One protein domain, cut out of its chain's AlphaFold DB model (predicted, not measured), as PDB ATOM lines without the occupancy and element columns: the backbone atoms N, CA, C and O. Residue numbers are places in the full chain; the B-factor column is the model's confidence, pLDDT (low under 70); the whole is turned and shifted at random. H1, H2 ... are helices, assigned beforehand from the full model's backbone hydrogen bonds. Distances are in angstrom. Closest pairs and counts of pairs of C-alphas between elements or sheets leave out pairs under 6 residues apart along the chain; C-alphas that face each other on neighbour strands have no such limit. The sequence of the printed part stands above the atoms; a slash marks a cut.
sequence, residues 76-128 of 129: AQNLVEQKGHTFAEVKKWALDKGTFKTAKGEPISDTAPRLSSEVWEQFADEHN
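AT A GLANCE: This is residues 76 to 128 of the 129 residues of the protein "Lsr2 protein" of Rhodococcus wratislaviensis (UniProt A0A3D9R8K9). Three short helices pack into a small cluster in which H3 packs on both H1 and H2 at wide angles, while a long loop, residues 98 to 116, fills the end of the domain away from H1. H1 and H2 meet only loosely, and the three do not form a side-by-side bundle. The printed part has 53 residues with three named helices in the order H1, H2, H3 and no named strand, and its class is all helix. It is compact, with a radius of gyration of the C-alphas of 10.0 A, and only just elongated, with spans of 27 by 17 by 17 A.

IN THESE COORDINATES: H1, residues 76 to 82, begins at C-alpha 76 at (365.279, 267.876, 394.882) and measures 9.7 A from first to last C-alpha. H2, residues 87 to 97, is the longest helix at 15.4 A and begins at C-alpha 87 at (376.734, 270.751, 397.239). H3, residues 117 to 126, measures 14.4 A and ends at C-alpha 126 at (368.906, 257.744, 400.918).

HOW THE PARTS SIT: H1 and H2 are close but not clearly touching; their closest C-alphas, those of Glu 81 and Phe 87, are 7.7 A apart. They run opposite ways at a steep tilt of 51 degrees. H1 touches H3, with the closest C-alphas, those of Ala 76 and Glu 121, 5.4 A apart. These two run the same way at a steep tilt of 59 degrees. H2 touches H3 about perpendicular, at 80 degrees, with the closest C-alphas, those of Ala 94 and Val 119, 6.7 A apart. In H1, H2 and H3 every O i to N i+4 pair is within hydrogen-bond range.

THE WHOLE: The two C-alphas farthest apart, those of Lys 83 and Glu 106, are 27.3 A apart. The printed part has no cut. The link from H1 to H2 is tight, and that from H2 to H3 is long, with 19 residues. The mean pLDDT of the printed part is 78.8; residue 98 and residues 102 to 105, 109 to 110 and 112 to 113 are under 70.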
ATOM      1  N   ALA A  76     364.408 268.718 394.064       79.38
ATOM      2  CA  ALA A  76     365.279 267.876 394.882       79.38
ATOM      3  C   ALA A  76     366.527 268.628 395.375       79.38
ATOM      4  O   ALA A  76     366.873 268.551 396.552       79.38
ATOM      5  N   GLN A  77     367.173 269.421 394.512       81.88
ATOM      6  CA  GLN A  77     368.296 270.263 394.929       81.88
ATOM      7  C   GLN A  77     367.870 271.290 395.989       81.88
ATOM      8  O   GLN A  77     368.579 271.478 396.976       81.88
ATOM      9  N   ASN A  78     366.715 271.938 395.810       83.12
ATOM     10  CA  ASN A  78     366.206 272.905 396.784       83.12
ATOM     11  C   ASN A  78     365.902 272.246 398.135       83.12
ATOM     12  O   ASN A  78     366.237 272.813 399.172       83.12
ATOM     13  N   LEU A  79     365.308 271.052 398.130       83.12
ATOM     14  CA  LEU A  79     364.973 270.301 399.338       83.12
ATOM     15  C   LEU A  79     366.228 269.887 400.115       83.12
ATOM     16  O   LEU A  79     366.308 270.106 401.323       83.12
ATOM     17  N   VAL A  80     367.238 269.353 399.426       83.81
ATOM     18  CA  VAL A  80     368.506 268.938 400.046       83.81
ATOM     19  C   VAL A  80     369.252 270.143 400.633       83.81
ATOM     20  O   VAL A  80     369.690 270.099 401.786       83.81
ATOM     21  N   GLU A  81     369.321 271.258 399.896       84.12
ATOM     22  CA  GLU A  81     369.915 272.509 400.390       84.12
ATOM     23  C   GLU A  81     369.128 273.092 401.582       84.12
ATOM     24  O   GLU A  81     369.728 273.573 402.545       84.12
ATOM     25  N   GLN A  82     367.791 273.005 401.575       83.31
ATOM     26  CA  GLN A  82     366.932 273.472 402.672       83.31
ATOM     27  C   GLN A  82     367.145 272.675 403.966       83.31
ATOM     28  O   GLN A  82     367.004 273.221 405.062       83.31
ATOM     29  N   LYS A  83     367.511 271.396 403.855       83.06
ATOM     30  CA  LYS A  83     367.825 270.521 404.995       83.06
ATOM     31  C   LYS A  83     369.246 270.726 405.532       83.06
ATOM     32  O   LYS A  83     369.619 270.085 406.509       83.06
ATOM     33  N   GLY A  84     370.010 271.644 404.937       83.25
ATOM     34  CA  GLY A  84     371.345 272.030 405.390       83.25
ATOM     35  C   GLY A  84     372.485 271.248 404.744       83.25
ATOM     36  O   GLY A  84     373.633 271.439 405.142       83.25
ATOM     37  N   HIS A  85     372.202 270.404 403.751       83.75
ATOM     38  CA  HIS A  85     373.242 269.687 403.023       83.75
ATOM     39  C   HIS A  85     373.876 270.569 401.957       83.75
ATOM     40  O   HIS A  85     373.201 271.255 401.185       83.75
ATOM     41  N   THR A  86     375.203 270.541 401.902       83.62
ATOM     42  CA  THR A  86     375.954 271.346 400.940       83.62
ATOM     43  C   THR A  86     376.200 270.587 399.640       83.62
ATOM     44  O   THR A  86     376.338 269.366 399.614       83.62
ATOM     45  N   PHE A  87     376.354 271.323 398.536       82.19
ATOM     46  CA  PHE A  87     376.734 270.751 397.239       82.19
ATOM     47  C   PHE A  87     377.980 269.849 397.317       82.19
ATOM     48  O   PHE A  87     378.063 268.835 396.629       82.19
ATOM     49  N   ALA A  88     378.953 270.209 398.160       82.69
ATOM     50  CA  ALA A  88     380.184 269.445 398.333       82.69
ATOM     51  C   ALA A  88     379.944 268.067 398.975       82.69
ATOM     52  O   ALA A  88     380.631 267.110 398.623       82.69
ATOM     53  N   GLU A  89     378.977 267.954 399.887       84.75
ATOM     54  CA  GLU A  89     378.592 266.683 400.516       84.75
ATOM     55  C   GLU A  89     377.920 265.756 399.511       84.75
ATOM     56  O   GLU A  89     378.369 264.625 399.329       84.75
ATOM     57  N   VAL A  90     376.919 266.268 398.790       84.19
ATOM     58  CA  VAL A  90     376.202 265.503 397.759       84.19
ATOM     59  C   VAL A  90     377.164 265.056 396.660       84.19
ATOM     60  O   VAL A  90     377.108 263.921 396.194       84.19
ATOM     61  N   LYS A  91     378.123 265.910 396.288       85.50
ATOM     62  CA  LYS A  91     379.167 265.569 395.318       85.50
ATOM     63  C   LYS A  91     380.097 264.463 395.817       85.50
ATOM     64  O   LYS A  91     380.424 263.570 395.041       85.50
ATOM     65  N   LYS A  92     380.526 264.506 397.082       84.44
ATOM     66  CA  LYS A  92     381.357 263.446 397.679       84.44
ATOM     67  C   LYS A  92     380.610 262.118 397.743       84.44
ATOM     68  O   LYS A  92     381.179 261.103 397.360       84.44
ATOM     69  N   TRP A  93     379.347 262.141 398.160       85.12
ATOM     70  CA  TRP A  93     378.483 260.961 398.163       85.12
ATOM     71  C   TRP A  93     378.313 260.382 396.750       85.12
ATOM     72  O   TRP A  93     378.492 259.185 396.538       85.12
ATOM     73  N   ALA A  94     378.079 261.239 395.753       84.50
ATOM     74  CA  ALA A  94     377.918 260.805 394.370       84.50
ATOM     75  C   ALA A  94     379.218 260.234 393.766       84.50
ATOM     76  O   ALA A  94     379.168 259.306 392.958       84.50
ATOM     77  N   LEU A  95     380.381 260.764 394.163       82.38
ATOM     78  CA  LEU A  95     381.695 260.234 393.783       82.38
ATOM     79  C   LEU A  95     381.980 258.870 394.426       82.38
ATOM     80  O   LEU A  95     382.494 257.990 393.742       82.38
ATOM     81  N   ASP A  96     381.627 258.688 395.701       80.12
ATOM     82  CA  ASP A  96     381.805 257.425 396.436       80.12
ATOM     83  C   ASP A  96     380.958 256.289 395.841       80.12
ATOM     84  O   ASP A  96     381.429 255.170 395.654       80.12
ATOM     85  N   LYS A  97     379.725 256.609 395.435       80.62
ATOM     86  CA  LYS A  97     378.820 255.665 394.765       80.62
ATOM     87  C   LYS A  97     379.277 255.298 393.350       80.62
ATOM     88  O   LYS A  97     378.950 254.214 392.873       80.62
ATOM     89  N   GLY A  98     380.016 256.178 392.664       67.94
ATOM     90  CA  GLY A  98     380.680 255.903 391.379       67.94
ATOM     91  C   GLY A  98     379.765 255.606 390.179       67.94
ATOM     92  O   GLY A  98     380.255 255.358 389.079       67.94
ATOM     93  N   THR A  99     378.444 255.628 390.356       70.19
ATOM     94  CA  THR A  99     377.435 255.273 389.339       70.19
ATOM     95  C   THR A  99     376.818 256.479 388.641       70.19
ATOM     96  O   THR A  99     376.123 256.331 387.634       70.19
ATOM     97  N   PHE A 100     377.064 257.679 389.158       75.56
ATOM     98  CA  PHE A 100     376.344 258.871 388.753       75.56
ATOM     99  C   PHE A 100     377.053 259.680 387.670       75.56
ATOM    100  O   PHE A 100     378.278 259.659 387.514       75.56
ATOM    101  N   LYS A 101     376.250 260.444 386.928       72.56
ATOM    102  CA  LYS A 101     376.698 261.298 385.828       72.56
ATOM    103  C   LYS A 101     376.398 262.767 386.112       72.56
ATOM    104  O   LYS A 101     375.450 263.108 386.824       72.56
ATOM    105  N   THR A 102     377.196 263.650 385.526       68.69
ATOM    106  CA  THR A 102     376.947 265.092 385.493       68.69
ATOM    107  C   THR A 102     375.703 265.397 384.659       68.69
ATOM    108  O   THR A 102     375.223 264.566 383.889       68.69
ATOM    109  N   ALA A 103     375.209 266.634 384.736       63.78
ATOM    110  CA  ALA A 103     374.096 267.099 383.905       63.78
ATOM    111  C   ALA A 103     374.345 266.975 382.380       63.78
ATOM    112  O   ALA A 103     373.403 267.069 381.601       63.78
ATOM    113  N   LYS A 104     375.599 266.768 381.945       61.53
ATOM    114  CA  LYS A 104     375.984 266.541 380.541       61.53
ATOM    115  C   LYS A 104     376.146 265.055 380.175       61.53
ATOM    116  O   LYS A 104     376.480 264.756 379.034       61.53
ATOM    117  N   GLY A 105     375.926 264.133 381.115       64.94
ATOM    118  CA  GLY A 105     376.083 262.688 380.904       64.94
ATOM    119  C   GLY A 105     377.515 262.162 381.069       64.94
ATOM    120  O   GLY A 105     377.758 260.983 380.821       64.94
ATOM    121  N   GLU A 106     378.453 263.006 381.501       70.88
ATOM    122  CA  GLU A 106     379.843 262.626 381.792       70.88
ATOM    123  C   GLU A 106     379.950 262.014 383.199       70.88
ATOM    124  O   GLU A 106     379.147 262.372 384.062       70.88
ATOM    125  N   PRO A 107     380.912 261.117 383.482       71.44
ATOM    126  CA  PRO A 107     381.153 260.655 384.849       71.44
ATOM    127  C   PRO A 107     381.470 261.843 385.765       71.44
ATOM    128  O   PRO A 107     382.143 262.795 385.358       71.44
ATOM    129  N   ILE A 108     380.967 261.812 387.002       75.31
ATOM    130  CA  ILE A 108     381.244 262.880 387.968       75.31
ATOM    131  C   ILE A 108     382.745 262.908 388.257       75.31
ATOM    132  O   ILE A 108     383.348 261.896 388.602       75.31
ATOM    133  N   SER A 109     383.342 264.089 388.129       69.75
ATOM    134  CA  SER A 109     384.718 264.363 388.531       69.75
ATOM    135  C   SER A 109     384.751 265.297 389.739       69.75
ATOM    136  O   SER A 109     383.798 266.032 390.018       69.75
ATOM    137  N   ASP A 110     385.893 265.353 390.423       67.38
ATOM    138  CA  ASP A 110     386.122 266.328 391.496       67.38
ATOM    139  C   ASP A 110     386.059 267.788 390.998       67.38
ATOM    140  O   ASP A 110     385.748 268.713 391.741       67.38
ATOM    141  N   THR A 111     386.213 268.016 389.695       70.31
ATOM    142  CA  THR A 111     386.057 269.332 389.057       70.31
ATOM    143  C   THR A 111     384.662 269.578 388.486       70.31
ATOM    144  O   THR A 111     384.414 270.656 387.947       70.31
ATOM    145  N   ALA A 112     383.729 268.626 388.616       69.88
ATOM    146  CA  ALA A 112     382.402 268.752 388.028       69.88
ATOM    147  C   ALA A 112     381.677 269.992 388.589       69.88
ATOM    148  O   ALA A 112     381.484 270.082 389.810       69.88
ATOM    149  N   PRO A 113     381.262 270.934 387.720       68.38
ATOM    150  CA  PRO A 113     380.601 272.163 388.151       68.38
ATOM    151  C   PRO A 113     379.122 271.942 388.486       68.38
ATOM    152  O   PRO A 113     378.502 272.806 389.099       68.38
ATOM    153  N   ARG A 114     378.531 270.818 388.049       72.75
ATOM    154  CA  ARG A 114     377.104 270.505 388.202       72.75
ATOM    155  C   ARG A 114     376.857 269.004 388.336       72.75
ATOM    156  O   ARG A 114     377.471 268.208 387.625       72.75
ATOM    157  N   LEU A 115     375.899 268.659 389.189       79.75
ATOM    158  CA  LEU A 115     375.340 267.316 389.346       79.75
ATOM    159  C   LEU A 115     374.019 267.216 388.567       79.75
ATOM    160  O   LEU A 115     373.367 268.236 388.334       79.75
ATOM    161  N   SER A 116     373.657 266.017 388.112       81.06
ATOM    162  CA  SER A 116     372.345 265.757 387.500       81.06
ATOM    163  C   SER A 116     371.235 265.757 388.561       81.06
ATOM    164  O   SER A 116     371.520 265.601 389.745       81.06
ATOM    165  N   SER A 117     369.973 265.946 388.157       80.00
ATOM    166  CA  SER A 117     368.819 265.891 389.074       80.00
ATOM    167  C   SER A 117     368.702 264.541 389.784       80.00
ATOM    168  O   SER A 117     368.434 264.510 390.977       80.00
ATOM    169  N   GLU A 118     369.018 263.450 389.083       82.44
ATOM    170  CA  GLU A 118     369.008 262.078 389.608       82.44
ATOM    171  C   GLU A 118     369.916 261.903 390.837       82.44
ATOM    172  O   GLU A 118     369.575 261.185 391.773       82.44
ATOM    173  N   VAL A 119     371.052 262.607 390.876       85.88
ATOM    174  CA  VAL A 119     371.956 262.604 392.037       85.88
ATOM    175  C   VAL A 119     371.288 263.237 393.255       85.88
ATOM    176  O   VAL A 119     371.437 262.738 394.366       85.88
ATOM    177  N   TRP A 120     370.566 264.339 393.059       85.44
ATOM    178  CA  TRP A 120     369.884 265.035 394.149       85.44
ATOM    179  C   TRP A 120     368.682 264.251 394.669       85.44
ATOM    180  O   TRP A 120     368.466 264.226 395.875       85.44
ATOM    181  N   GLU A 121     367.934 263.599 393.779       85.81
ATOM    182  CA  GLU A 121     366.800 262.740 394.134       85.81
ATOM    183  C   GLU A 121     367.261 261.525 394.942       85.81
ATOM    184  O   GLU A 121     366.790 261.323 396.055       85.81
ATOM    185  N   GLN A 122     368.265 260.783 394.462       84.75
ATOM    186  CA  GLN A 122     368.762 259.616 395.197       84.75
ATOM    187  C   GLN A 122     369.439 259.990 396.521       84.75
ATOM    188  O   GLN A 122     369.352 259.234 397.487       84.75
ATOM    189  N   PHE A 123     370.083 261.160 396.599       85.62
ATOM    190  CA  PHE A 123     370.597 261.662 397.872       85.62
ATOM    191  C   PHE A 123     369.453 261.978 398.845       85.62
ATOM    192  O   PHE A 123     369.528 261.611 400.016       85.62
ATOM    193  N   ALA A 124     368.386 262.630 398.374       85.31
ATOM    194  CA  ALA A 124     367.210 262.901 399.194       85.31
ATOM    195  C   ALA A 124     366.539 261.604 399.674       85.31
ATOM    196  O   ALA A 124     366.210 261.501 400.855       85.31
ATOM    197  N   ASP A 125     366.422 260.599 398.804       85.00
ATOM    198  CA  ASP A 125     365.840 259.295 399.132       85.00
ATOM    199  C   ASP A 125     366.686 258.522 400.160       85.00
ATOM    200  O   ASP A 125     366.152 258.022 401.150       85.00
ATOM    201  N   GLU A 126     368.012 258.446 399.979       84.62
ATOM    202  CA  GLU A 126     368.906 257.744 400.918       84.62
ATOM    203  C   GLU A 126     368.973 258.415 402.293       84.62
ATOM    204  O   GLU A 126     369.125 257.734 403.311       84.62
ATOM    205  N   HIS A 127     368.847 259.741 402.331       80.56
ATOM    206  CA  HIS A 127     368.850 260.517 403.568       80.56
ATOM    207  C   HIS A 127     367.436 260.781 404.120       80.56
ATOM    208  O   HIS A 127     367.309 261.417 405.170       80.56
ATOM    209  N   ASN A 128     366.395 260.247 403.465       79.31
ATOM    210  CA  ASN A 128     364.982 260.355 403.839       79.31
ATOM    211  C   ASN A 128     364.550 261.814 404.110       79.31
ATOM    212  O   ASN A 128     364.018 262.137 405.181       79.31
TER     213      ASN A 128